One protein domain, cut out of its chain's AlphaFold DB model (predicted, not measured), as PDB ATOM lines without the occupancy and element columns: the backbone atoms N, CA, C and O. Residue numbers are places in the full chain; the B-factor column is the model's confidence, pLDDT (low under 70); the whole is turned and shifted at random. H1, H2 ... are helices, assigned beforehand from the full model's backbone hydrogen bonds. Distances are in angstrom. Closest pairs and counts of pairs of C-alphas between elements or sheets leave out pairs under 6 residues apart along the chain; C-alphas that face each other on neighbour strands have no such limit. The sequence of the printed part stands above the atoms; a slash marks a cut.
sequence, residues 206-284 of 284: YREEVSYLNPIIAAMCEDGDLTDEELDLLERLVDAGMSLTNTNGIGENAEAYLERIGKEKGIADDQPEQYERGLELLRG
ATOM      1  N   TYR A 206     322.860 324.335 235.856       82.88
ATOM      2  CA  TYR A 206     322.716 325.756 236.153       82.88
ATOM      3  C   TYR A 206     323.827 326.270 237.085       82.88
ATOM      4  O   TYR A 206     324.231 325.607 238.044       82.88
ATOM      5  N   ARG A 207     324.290 327.502 236.841       78.69
ATOM      6  CA  ARG A 207     325.126 328.282 237.769       78.69
ATOM      7  C   ARG A 207     324.915 329.771 237.533       78.69
ATOM      8  O   ARG A 207     324.978 330.230 236.399       78.69
ATOM      9  N   GLU A 208     324.691 330.513 238.616       68.31
ATOM     10  CA  GLU A 208     324.311 331.935 238.575       68.31
ATOM     11  C   GLU A 208     325.394 332.832 237.951       68.31
ATOM     12  O   GLU A 208     325.089 333.744 237.188       68.31
ATOM     13  N   GLU A 209     326.671 332.538 238.207       65.31
ATOM     14  CA  GLU A 209     327.802 333.301 237.673       65.31
ATOM     15  C   GLU A 209     328.771 332.385 236.914       65.31
ATOM     16  O   GLU A 209     329.746 331.870 237.468       65.31
ATOM     17  N   VAL A 210     328.531 332.196 235.615       61.88
ATOM     18  CA  VAL A 210     329.546 331.662 234.694       61.88
ATOM     19  C   VAL A 210     330.155 332.854 233.957       61.88
ATOM     20  O   VAL A 210     329.580 333.408 233.027       61.88
ATOM     21  N   SER A 211     331.310 333.342 234.401       59.50
ATOM     22  CA  SER A 211     331.928 334.558 233.837       59.50
ATOM     23  C   SER A 211     332.637 334.345 232.491       59.50
ATOM     24  O   SER A 211     333.312 335.244 231.995       59.50
ATOM     25  N   TYR A 212     332.525 333.150 231.915       70.31
ATOM     26  CA  TYR A 212     333.196 332.735 230.690       70.31
ATOM     27  C   TYR A 212     332.244 331.899 229.832       70.31
ATOM     28  O   TYR A 212     331.322 331.280 230.358       70.31
ATOM     29  N   LEU A 213     332.488 331.872 228.519       74.88
ATOM     30  CA  LEU A 213     331.820 330.964 227.582       74.88
ATOM     31  C   LEU A 213     331.805 329.535 228.138       74.88
ATOM     32  O   LEU A 213     332.831 329.070 228.641       74.88
ATOM     33  N   ASN A 214     330.671 328.845 228.010       83.88
ATOM     34  CA  ASN A 214     330.531 327.460 228.450       83.88
ATOM     35  C   ASN A 214     331.642 326.588 227.844       83.88
ATOM     36  O   ASN A 214     331.684 326.436 226.621       83.88
ATOM     37  N   PRO A 215     332.537 326.001 228.666       86.06
ATOM     38  CA  PRO A 215     333.659 325.206 228.164       86.06
ATOM     39  C   PRO A 215     333.219 324.019 227.314       86.06
ATOM     40  O   PRO A 215     333.950 323.626 226.416       86.06
ATOM     41  N   ILE A 216     332.021 323.492 227.578       89.12
ATOM     42  CA  ILE A 216     331.418 322.390 226.828       89.12
ATOM     43  C   ILE A 216     331.273 322.765 225.346       89.12
ATOM     44  O   ILE A 216     331.735 322.024 224.492       89.12
ATOM     45  N   ILE A 217     330.755 323.961 225.038       89.12
ATOM     46  CA  ILE A 217     330.581 324.430 223.649       89.12
ATOM     47  C   ILE A 217     331.926 324.561 222.931       89.12
ATOM     48  O   ILE A 217     332.055 324.211 221.761       89.12
ATOM     49  N   ALA A 218     332.944 325.060 223.636       87.62
ATOM     50  CA  ALA A 218     334.285 325.167 223.076       87.62
ATOM     51  C   ALA A 218     334.899 323.789 222.784       87.62
ATOM     52  O   ALA A 218     335.544 323.640 221.749       87.62
ATOM     53  N   ALA A 219     334.673 322.805 223.663       90.12
ATOM     54  CA  ALA A 219     335.151 321.435 223.493       90.12
ATOM     55  C   ALA A 219     334.467 320.723 222.320       90.12
ATOM     56  O   ALA A 219     335.165 320.176 221.476       90.12
ATOM     57  N   MET A 220     333.137 320.824 222.199       89.50
ATOM     58  CA  MET A 220     332.385 320.240 221.074       89.50
ATOM     59  C   MET A 220     332.879 320.747 219.711       89.50
ATOM     60  O   MET A 220     332.859 320.048 218.712       89.50
ATOM     61  N   CYS A 221     333.347 321.997 219.652       86.62
ATOM     62  CA  CYS A 221     333.844 322.592 218.412       86.62
ATOM     63  C   CYS A 221     335.370 322.443 218.231       86.62
ATOM     64  O   CYS A 221     335.943 323.030 217.302       86.62
ATOM     65  N   GLU A 222     336.079 321.755 219.133       85.94
ATOM     66  CA  GLU A 222     337.548 321.715 219.155       85.94
ATOM     67  C   GLU A 222     338.136 320.954 217.960       85.94
ATOM     68  O   GLU A 222     339.103 321.426 217.356       85.94
ATOM     69  N   ASP A 223     337.500 319.872 217.530       87.38
ATOM     70  CA  ASP A 223     338.015 319.053 216.428       87.38
ATOM     71  C   ASP A 223     337.403 319.415 215.064       87.38
ATOM     72  O   ASP A 223     337.871 318.946 214.028       87.38
ATOM     73  N   GLY A 224     336.426 320.331 215.041       87.19
ATOM     74  CA  GLY A 224     335.715 320.711 213.814       87.19
ATOM     75  C   GLY A 224     334.736 319.642 213.324       87.19
ATOM     76  O   GLY A 224     334.345 319.670 212.163       87.19
ATOM     77  N   ASP A 225     334.360 318.721 214.204       90.81
ATOM     78  CA  ASP A 225     333.388 317.661 213.977       90.81
ATOM     79  C   ASP A 225     332.324 317.799 215.066       90.81
ATOM     80  O   ASP A 225     332.646 317.665 216.242       90.81
ATOM     81  N   LEU A 226     331.104 318.176 214.686       92.19
ATOM     82  CA  LEU A 226     329.983 318.380 215.593       92.19
ATOM     83  C   LEU A 226     329.053 317.175 215.484       92.19
ATOM     84  O   LEU A 226     328.286 317.055 214.530       92.19
ATOM     85  N   THR A 227     329.135 316.275 216.456       93.94
ATOM     86  CA  THR A 227     328.427 314.988 216.406       93.94
ATOM     87  C   THR A 227     326.975 315.093 216.877       93.94
ATOM     88  O   THR A 227     326.610 315.995 217.636       93.94
ATOM     89  N   ASP A 228     326.125 314.152 216.451       94.81
ATOM     90  CA  ASP A 228     324.735 314.093 216.922       94.81
ATOM     91  C   ASP A 228     324.669 313.809 218.430       94.81
ATOM     92  O   ASP A 228     323.839 314.398 219.118       94.81
ATOM     93  N   GLU A 229     325.583 312.992 218.966       94.12
ATOM     94  CA  GLU A 229     325.680 312.716 220.402       94.12
ATOM     95  C   GLU A 229     326.011 313.975 221.219       94.12
ATOM     96  O   GLU A 229     325.472 314.186 222.303       94.12
ATOM     97  N   GLU A 230     326.876 314.850 220.704       94.19
ATOM     98  CA  GLU A 230     327.183 316.124 221.356       94.19
ATOM     99  C   GLU A 230     326.016 317.108 221.289       94.19
ATOM    100  O   GLU A 230     325.796 317.871 222.232       94.19
ATOM    101  N   LEU A 231     325.257 317.098 220.191       95.56
ATOM    102  CA  LEU A 231     324.043 317.900 220.058       95.56
ATOM    103  C   LEU A 231     322.932 317.406 220.988       95.56
ATOM    104  O   LEU A 231     322.239 318.230 221.582       95.56
ATOM    105  N   ASP A 232     322.803 316.093 221.169       96.06
ATOM    106  CA  ASP A 232     321.888 315.494 222.141       96.06
ATOM    107  C   ASP A 232     322.284 315.894 223.576       96.06
ATOM    108  O   ASP A 232     321.434 316.338 224.354       96.06
ATOM    109  N   LEU A 233     323.580 315.846 223.910       95.19
ATOM    110  CA  LEU A 233     324.089 316.358 225.187       95.19
ATOM    111  C   LEU A 233     323.786 317.856 225.342       95.19
ATOM    112  O   LEU A 233     323.336 318.292 226.402       95.19
ATOM    113  N   LEU A 234     324.007 318.665 224.301       94.62
ATOM    114  CA  LEU A 234     323.713 320.099 224.325       94.62
ATOM    115  C   LEU A 234     322.231 320.367 224.601       94.62
ATOM    116  O   LEU A 234     321.920 321.199 225.450       94.62
ATOM    117  N   GLU A 235     321.331 319.656 223.930       94.56
ATOM    118  CA  GLU A 235     319.888 319.754 224.149       94.56
ATOM    119  C   GLU A 235     319.536 319.467 225.614       94.56
ATOM    120  O   GLU A 235     318.916 320.299 226.282       94.56
ATOM    121  N   ARG A 236     320.058 318.368 226.175       94.38
ATOM    122  CA  ARG A 236     319.874 318.032 227.596       94.38
ATOM    123  C   ARG A 236     320.417 319.101 228.541       94.38
ATOM    124  O   ARG A 236     319.832 319.355 229.594       94.38
ATOM    125  N   LEU A 237     321.547 319.717 228.205       92.44
ATOM    126  CA  LEU A 237     322.145 320.785 229.004       92.44
ATOM    127  C   LEU A 237     321.296 322.056 228.989       92.44
ATOM    128  O   LEU A 237     321.133 322.693 230.032       92.44
ATOM    129  N   VAL A 238     320.755 322.416 227.824       90.44
ATOM    130  CA  VAL A 238     319.824 323.541 227.674       90.44
ATOM    131  C   VAL A 238     318.558 323.285 228.491       90.44
ATOM    132  O   VAL A 238     318.173 324.141 229.289       90.44
ATOM    133  N   ASP A 239     317.991 322.079 228.407       90.12
ATOM    134  CA  ASP A 239     316.841 321.652 229.214       90.12
ATOM    135  C   ASP A 239     317.134 321.676 230.724       90.12
ATOM    136  O   ASP A 239     316.279 322.049 231.532       90.12
ATOM    137  N   ALA A 240     318.367 321.344 231.120       88.25
ATOM    138  CA  ALA A 240     318.847 321.433 232.498       88.25
ATOM    139  C   ALA A 240     319.147 322.876 232.962       88.25
ATOM    140  O   ALA A 240     319.616 323.087 234.086       88.25
ATOM    141  N   GLY A 241     318.874 323.883 232.125       85.81
ATOM    142  CA  GLY A 241     319.018 325.298 232.455       85.81
ATOM    143  C   GLY A 241     320.447 325.828 232.341       85.81
ATOM    144  O   GLY A 241     320.786 326.807 233.014       85.81
ATOM    145  N   MET A 242     321.300 325.201 231.521       87.44
ATOM    146  CA  MET A 242     322.621 325.743 231.203       87.44
ATOM    147  C   MET A 242     322.471 327.145 230.597       87.44
ATOM    148  O   MET A 242     321.793 327.349 229.592       87.44
ATOM    149  N   SER A 243     323.124 328.135 231.203       84.19
ATOM    150  CA  SER A 243     323.046 329.517 230.731       84.19
ATOM    151  C   SER A 243     323.781 329.681 229.398       84.19
ATOM    152  O   SER A 243     324.965 329.376 229.305       84.19
ATOM    153  N   LEU A 244     323.103 330.201 228.373       85.06
ATOM    154  CA  LEU A 244     323.665 330.417 227.029       85.06
ATOM    155  C   LEU A 244     324.119 331.864 226.781       85.06
ATOM    156  O   LEU A 244     324.768 332.169 225.779       85.06
ATOM    157  N   THR A 245     323.800 332.774 227.704       83.44
ATOM    158  CA  THR A 245     324.055 334.215 227.554       83.44
ATOM    159  C   THR A 245     325.464 334.637 227.976       83.44
ATOM    160  O   THR A 245     325.824 335.804 227.828       83.44
ATOM    161  N   ASN A 246     326.257 333.725 228.543       84.94
ATOM    162  CA  ASN A 246     327.612 334.019 229.010       84.94
ATOM    163  C   ASN A 246     328.545 334.239 227.821       84.94
ATOM    164  O   ASN A 246     328.477 333.515 226.828       84.94
ATOM    165  N   THR A 247     329.441 335.220 227.936       87.31
ATOM    166  CA  THR A 247     330.346 335.589 226.846       87.31
ATOM    167  C   THR A 247     331.798 335.221 227.132       87.31
ATOM    168  O   THR A 247     332.239 335.199 228.283       87.31
ATOM    169  N   ASN A 248     332.583 334.977 226.084       84.88
ATOM    170  CA  ASN A 248     334.040 334.880 226.186       84.88
ATOM    171  C   ASN A 248     334.705 336.266 226.361       84.88
ATOM    172  O   ASN A 248     334.044 337.303 226.421       84.88
ATOM    173  N   GLY A 249     336.044 336.294 226.412       85.00
ATOM    174  CA  GLY A 249     336.831 337.522 226.595       85.00
ATOM    175  C   GLY A 249     336.739 338.552 225.459       85.00
ATOM    176  O   GLY A 249     337.247 339.660 225.624       85.00
ATOM    177  N   ILE A 250     336.106 338.213 224.331       87.38
ATOM    178  CA  ILE A 250     335.845 339.124 223.204       87.38
ATOM    179  C   ILE A 250     334.352 339.451 223.031       87.38
ATOM    180  O   ILE A 250     333.995 340.170 222.101       87.38
ATOM    181  N   GLY A 251     333.491 338.992 223.945       87.69
ATOM    182  CA  GLY A 251     332.061 339.309 223.952       87.69
ATOM    183  C   GLY A 251     331.177 338.370 223.124       87.69
ATOM    184  O   GLY A 251     329.997 338.664 222.964       87.69
ATOM    185  N   GLU A 252     331.702 337.253 222.617       90.38
ATOM    186  CA  GLU A 252     330.891 336.245 221.917       90.38
ATOM    187  C   GLU A 252     330.151 335.375 222.933       90.38
ATOM    188  O   GLU A 252     330.785 334.822 223.837       90.38
ATOM    189  N   ASN A 253     328.833 335.239 222.775       90.25
ATOM    190  CA  ASN A 253     328.042 334.198 223.436       90.25
ATOM    191  C   ASN A 253     328.223 332.842 222.721       90.25
ATOM    192  O   ASN A 253     328.986 332.739 221.759       90.25
ATOM    193  N   ALA A 254     327.536 331.797 223.193       90.88
ATOM    194  CA  ALA A 254     327.662 330.455 222.624       90.88
ATOM    195  C   ALA A 254     327.288 330.394 221.132       90.88
ATOM    196  O   ALA A 254     328.038 329.816 220.347       90.88
ATOM    197  N   GLU A 255     326.191 331.045 220.733       93.69
ATOM    198  CA  GLU A 255     325.762 331.132 219.331       93.69
ATOM    199  C   GLU A 255     326.832 331.801 218.456       93.69
ATOM    200  O   GLU A 255     327.311 331.202 217.496       93.69
ATOM    201  N   ALA A 256     327.273 333.013 218.818       93.25
ATOM    202  CA  ALA A 256     328.273 333.755 218.050       93.25
ATOM    203  C   ALA A 256     329.611 333.004 217.959       93.25
ATOM    204  O   ALA A 256     330.315 333.087 216.949       93.25
ATOM    205  N   TYR A 257     329.964 332.252 219.005       93.25
ATOM    206  CA  TYR A 257     331.141 331.395 218.993       93.25
ATOM    207  C   TYR A 257     331.008 330.260 217.968       93.25
ATOM    208  O   TYR A 257     331.926 330.079 217.162       93.25
ATOM    209  N   LEU A 258     329.877 329.538 217.954       94.12
ATOM    210  CA  LEU A 258     329.615 328.479 216.973       94.12
ATOM    211  C   LEU A 258     329.574 329.040 215.546       94.12
ATOM    212  O   LEU A 258     330.176 328.456 214.651       94.12
ATOM    213  N   GLU A 259     328.966 330.208 215.326       95.00
ATOM    214  CA  GLU A 259     328.941 330.838 213.999       95.00
ATOM    215  C   GLU A 259     330.339 331.161 213.458       95.00
ATOM    216  O   GLU A 259     330.594 331.036 212.255       95.00
ATOM    217  N   ARG A 260     331.252 331.616 214.326       94.44
ATOM    218  CA  ARG A 260     332.630 331.921 213.928       94.44
ATOM    219  C   ARG A 260     333.431 330.642 213.715       94.44
ATOM    220  O   ARG A 260     334.033 330.483 212.654       94.44
ATOM    221  N   ILE A 261     333.447 329.751 214.707       94.12
ATOM    222  CA  ILE A 261     334.259 328.529 214.668       94.12
ATOM    223  C   ILE A 261     333.752 327.562 213.603       94.12
ATOM    224  O   ILE A 261     334.566 326.983 212.890       94.12
ATOM    225  N   GLY A 262     332.438 327.440 213.425       93.56
ATOM    226  CA  GLY A 262     331.855 326.569 212.412       93.56
ATOM    227  C   GLY A 262     332.235 326.969 210.989       93.56
ATOM    228  O   GLY A 262     332.468 326.102 210.153       93.56
ATOM    229  N   LYS A 263     332.411 328.267 210.717       94.06
ATOM    230  CA  LYS A 263     332.967 328.747 209.438       94.06
ATOM    231  C   LYS A 263     334.478 328.563 209.359       94.06
ATOM    232  O   LYS A 263     334.997 328.177 208.319       94.06
ATOM    233  N   GLU A 264     335.193 328.863 210.441       94.88
ATOM    234  CA  GLU A 264     336.657 328.770 210.503       94.88
ATOM    235  C   GLU A 264     337.157 327.331 210.309       94.88
ATOM    236  O   GLU A 264     338.183 327.119 209.661       94.88
ATOM    237  N   LYS A 265     336.421 326.352 210.844       93.88
ATOM    238  CA  LYS A 265     336.768 324.927 210.814       93.88
ATOM    239  C   LYS A 265     336.049 324.113 209.742       93.88
ATOM    240  O   LYS A 265     336.324 322.929 209.636       93.88
ATOM    241  N   GLY A 266     335.166 324.726 208.955       93.75
ATOM    242  CA  GLY A 266     334.445 324.043 207.877       93.75
ATOM    243  C   GLY A 266     333.180 323.293 208.303       93.75
ATOM    244  O   GLY A 266     332.475 322.809 207.429       93.75
ATOM    245  N   ILE A 267     332.818 323.273 209.594       94.94
ATOM    246  CA  ILE A 267     331.592 322.626 210.113       94.94
ATOM    247  C   ILE A 267     330.346 323.078 209.335       94.94
ATOM    248  O   ILE A 267     329.505 322.262 208.980       94.94
ATOM    249  N   ALA A 268     330.243 324.372 209.019       94.81
ATOM    250  CA  ALA A 268     329.088 324.921 208.307       94.81
ATOM    251  C   ALA A 268     328.924 324.370 206.875       94.81
ATOM    252  O   ALA A 268     327.803 324.291 206.376       94.81
ATOM    253  N   ASP A 269     330.029 324.003 206.222       95.81
ATOM    254  CA  ASP A 269     330.032 323.480 204.854       95.81
ATOM    255  C   ASP A 269     330.011 321.939 204.840       95.81
ATOM    256  O   ASP A 269     329.316 321.337 204.017       95.81
ATOM    257  N   ASP A 270     330.750 321.307 205.756       96.25
ATOM    258  CA  ASP A 270     330.934 319.855 205.835       96.25
ATOM    259  C   ASP A 270     329.775 319.154 206.567       96.25
ATOM    260  O   ASP A 270     329.448 318.007 206.252       96.25
ATOM    261  N   GLN A 271     329.138 319.838 207.524       96.19
ATOM    262  CA  GLN A 271     328.092 319.314 208.415       96.19
ATOM    263  C   GLN A 271     326.927 320.310 208.566       96.19
ATOM    264  O   GLN A 271     326.616 320.766 209.670       96.19
ATOM    265  N   PRO A 272     326.257 320.692 207.462       96.38
ATOM    266  CA  PRO A 272     325.268 321.768 207.479       96.38
ATOM    267  C   PRO A 272     324.052 321.461 208.362       96.38
ATOM    268  O   PRO A 272     323.478 322.373 208.951       96.38
ATOM    269  N   GLU A 273     323.655 320.190 208.476       97.19
ATOM    270  CA  GLU A 273     322.515 319.778 209.305       97.19
ATOM    271  C   GLU A 273     322.841 319.905 210.802       97.19
ATOM    272  O   GLU A 273     322.086 320.532 211.546       97.19
ATOM    273  N   GLN A 274     323.996 319.386 211.230       97.06
ATOM    274  CA  GLN A 274     324.476 319.478 212.611       97.06
ATOM    275  C   GLN A 274     324.770 320.926 213.009       97.06
ATOM    276  O   GLN A 274     324.416 321.356 214.105       97.06
ATOM    277  N   TYR A 275     325.375 321.700 212.105       96.75
ATOM    278  CA  TYR A 275     325.659 323.114 212.319       96.75
ATOM    279  C   TYR A 275     324.382 323.925 212.584       96.75
ATOM    280  O   TYR A 275     324.319 324.657 213.574       96.75
ATOM    281  N   GLU A 276     323.351 323.775 211.745       97.38
ATOM    282  CA  GLU A 276     322.078 324.479 211.947       97.38
ATOM    283  C   GLU A 276     321.350 323.992 213.206       97.38
ATOM    284  O   GLU A 276     320.892 324.823 213.990       97.38
ATOM    285  N   ARG A 277     321.327 322.677 213.476       97.06
ATOM    286  CA  ARG A 277     320.765 322.128 214.725       97.06
ATOM    287  C   ARG A 277     321.459 322.719 215.956       97.06
ATOM    288  O   ARG A 277     320.791 323.130 216.902       97.06
ATOM    289  N   GLY A 278     322.788 322.812 215.940       95.50
ATOM    290  CA  GLY A 278     323.561 323.431 217.016       95.50
ATOM    291  C   GLY A 278     323.189 324.897 217.233       95.50
ATOM    292  O   GLY A 278     322.990 325.320 218.369       95.50
ATOM    293  N   LEU A 279     323.032 325.677 216.160       95.81
ATOM    294  CA  LEU A 279     322.593 327.071 216.265       95.81
ATOM    295  C   LEU A 279     321.165 327.198 216.801       95.81
ATOM    296  O   LEU A 279     320.905 328.093 217.602       95.81
ATOM    297  N   GLU A 280     320.246 326.328 216.382       96.00
ATOM    298  CA  GLU A 280     318.874 326.297 216.898       96.00
ATOM    299  C   GLU A 280     318.851 326.046 218.410       96.00
ATOM    300  O   GLU A 280     318.256 326.840 219.141       96.00
ATOM    301  N   LEU A 281     319.582 325.036 218.894       95.00
ATOM    302  CA  LEU A 281     319.701 324.744 220.329       95.00
ATOM    303  C   LEU A 281     320.278 325.927 221.121       95.00
ATOM    304  O   LEU A 281     319.843 326.215 222.234       95.00
ATOM    305  N   LEU A 282     321.252 326.640 220.549       92.69
ATOM    306  CA  LEU A 282     321.898 327.778 221.207       92.69
ATOM    307  C   LEU A 282     321.048 329.057 221.224       92.69
ATOM    308  O   LEU A 282     321.343 329.970 222.001       92.69
ATOM    309  N   ARG A 283     320.011 329.137 220.387       90.88
ATOM    310  CA  ARG A 283     319.080 330.275 220.337       90.88
ATOM    311  C   ARG A 283     317.962 330.172 221.376       90.88
ATOM    312  O   ARG A 283     317.472 331.222 221.797       90.88
ATOM    313  N   GLY A 284     317.635 328.955 221.821       74.94
ATOM    314  CA  GLY A 284     316.545 328.672 222.760       74.94
ATOM    315  C   GLY A 284     315.191 328.568 222.075       74.94
ATOM    316  O   GLY A 284     314.639 329.622 221.681       74.94
TER     317      GLY A 284
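AT A GLANCE: This is residues 206 to 284 of the 284 residues of the protein "Ankyrin repeats (3 copies)" of Eisenbergiella tayi (UniProt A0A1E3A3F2). Four helices stand side by side around a common axis as a small, loosely closed bundle: H5 packs between H2 and H3, which are apart from each other, and the short H1 fills the side opposite H5, near H2 and H3 but touching neither clearly. The very short H4 sits at one end, between the end of H3 and the beginning of H5, while the long link of residues 240 to 253 crosses the opposite end, where the opening stretch of residues 206 to 214 also lies. The printed part has 79 residues with five named helices in the order H1, H2, H3, H4, H5 and no named strand, and its class is all helix. It is compact, with a radius of gyration of the C-alphas of 11.7 A and spans of 35 by 27 by 19 A.

HOW THE PARTS SIT: H1, residues 215 to 220, is close to but not clearly touching H2, residues 228 to 239; their closest C-alphas, those of Met 220 and Glu 230, are 6.6 A apart. These two run opposite ways at a shallow tilt of 27 degrees. H1 is also close to but not clearly touching H3, residues 254 to 264, with the C-alphas of Ile 217 and Ala 254 closest at 6.8 A; they run the same way at a steep tilt of 36 degrees, only just past shallow. H2 and H3 are apart. H5, residues 272 to 283, is the hub and touches three helices. It touches H2 at a shallow tilt of 11 degrees, the same way, with the C-alphas of Glu 235 and Leu 281 closest at 6.3 A. It touches H3 at a shallow tilt of 22 degrees, opposite ways, with the C-alphas of Glu 255 and Leu 282 closest at 5.4 A. H4, residues 267 to 270, only just touches H3, and only at the corner by their link, with 3 pairs of C-alphas within 8 A; the closest are those of Gly 262 and Ala 268, 5.2 A apart. H4 also only just touches H5, only at the corner and with residues 275 to 276 of H5 alone, again with 3 such pairs; the C-alphas of Ala 268 and Tyr 275 are closest at 5.6 A. H1 is apart from H4 and H5. Each O i to N i+4 pair inside H1, H2 and H5 is within hydrogen-bond range, as are 6 of 7 in H3; H4 is too short for such a pair, and its 1 pair of O i and N i+3 is not within range.

IN THESE COORDINATES: H1 begins at C-alpha 215, (333.659, 325.206, 228.164), and has 6 residues. H2 measures 16.4 A from first to last C-alpha, beginning at C-alpha 228, (324.735, 314.093, 216.922). H3 measures 15.2 A, H4 has 4 residues, and H5 measures 16.6 A, ending at C-alpha 283, (319.080, 330.275, 220.337).

THE WHOLE: The C-alphas farthest apart, those of Glu 208 and Asp 270, are 35.5 A apart. The printed part has no cut and ends at Gly 284, the chain's last residue. The link from H2 to H3 is long, with 14 residues; H1 to H2 is a short link, and H3 to H4 and H4 to H5 are tight. The mean pLDDT of the printed part is 89.4, and residues 208 to 211 are under 70.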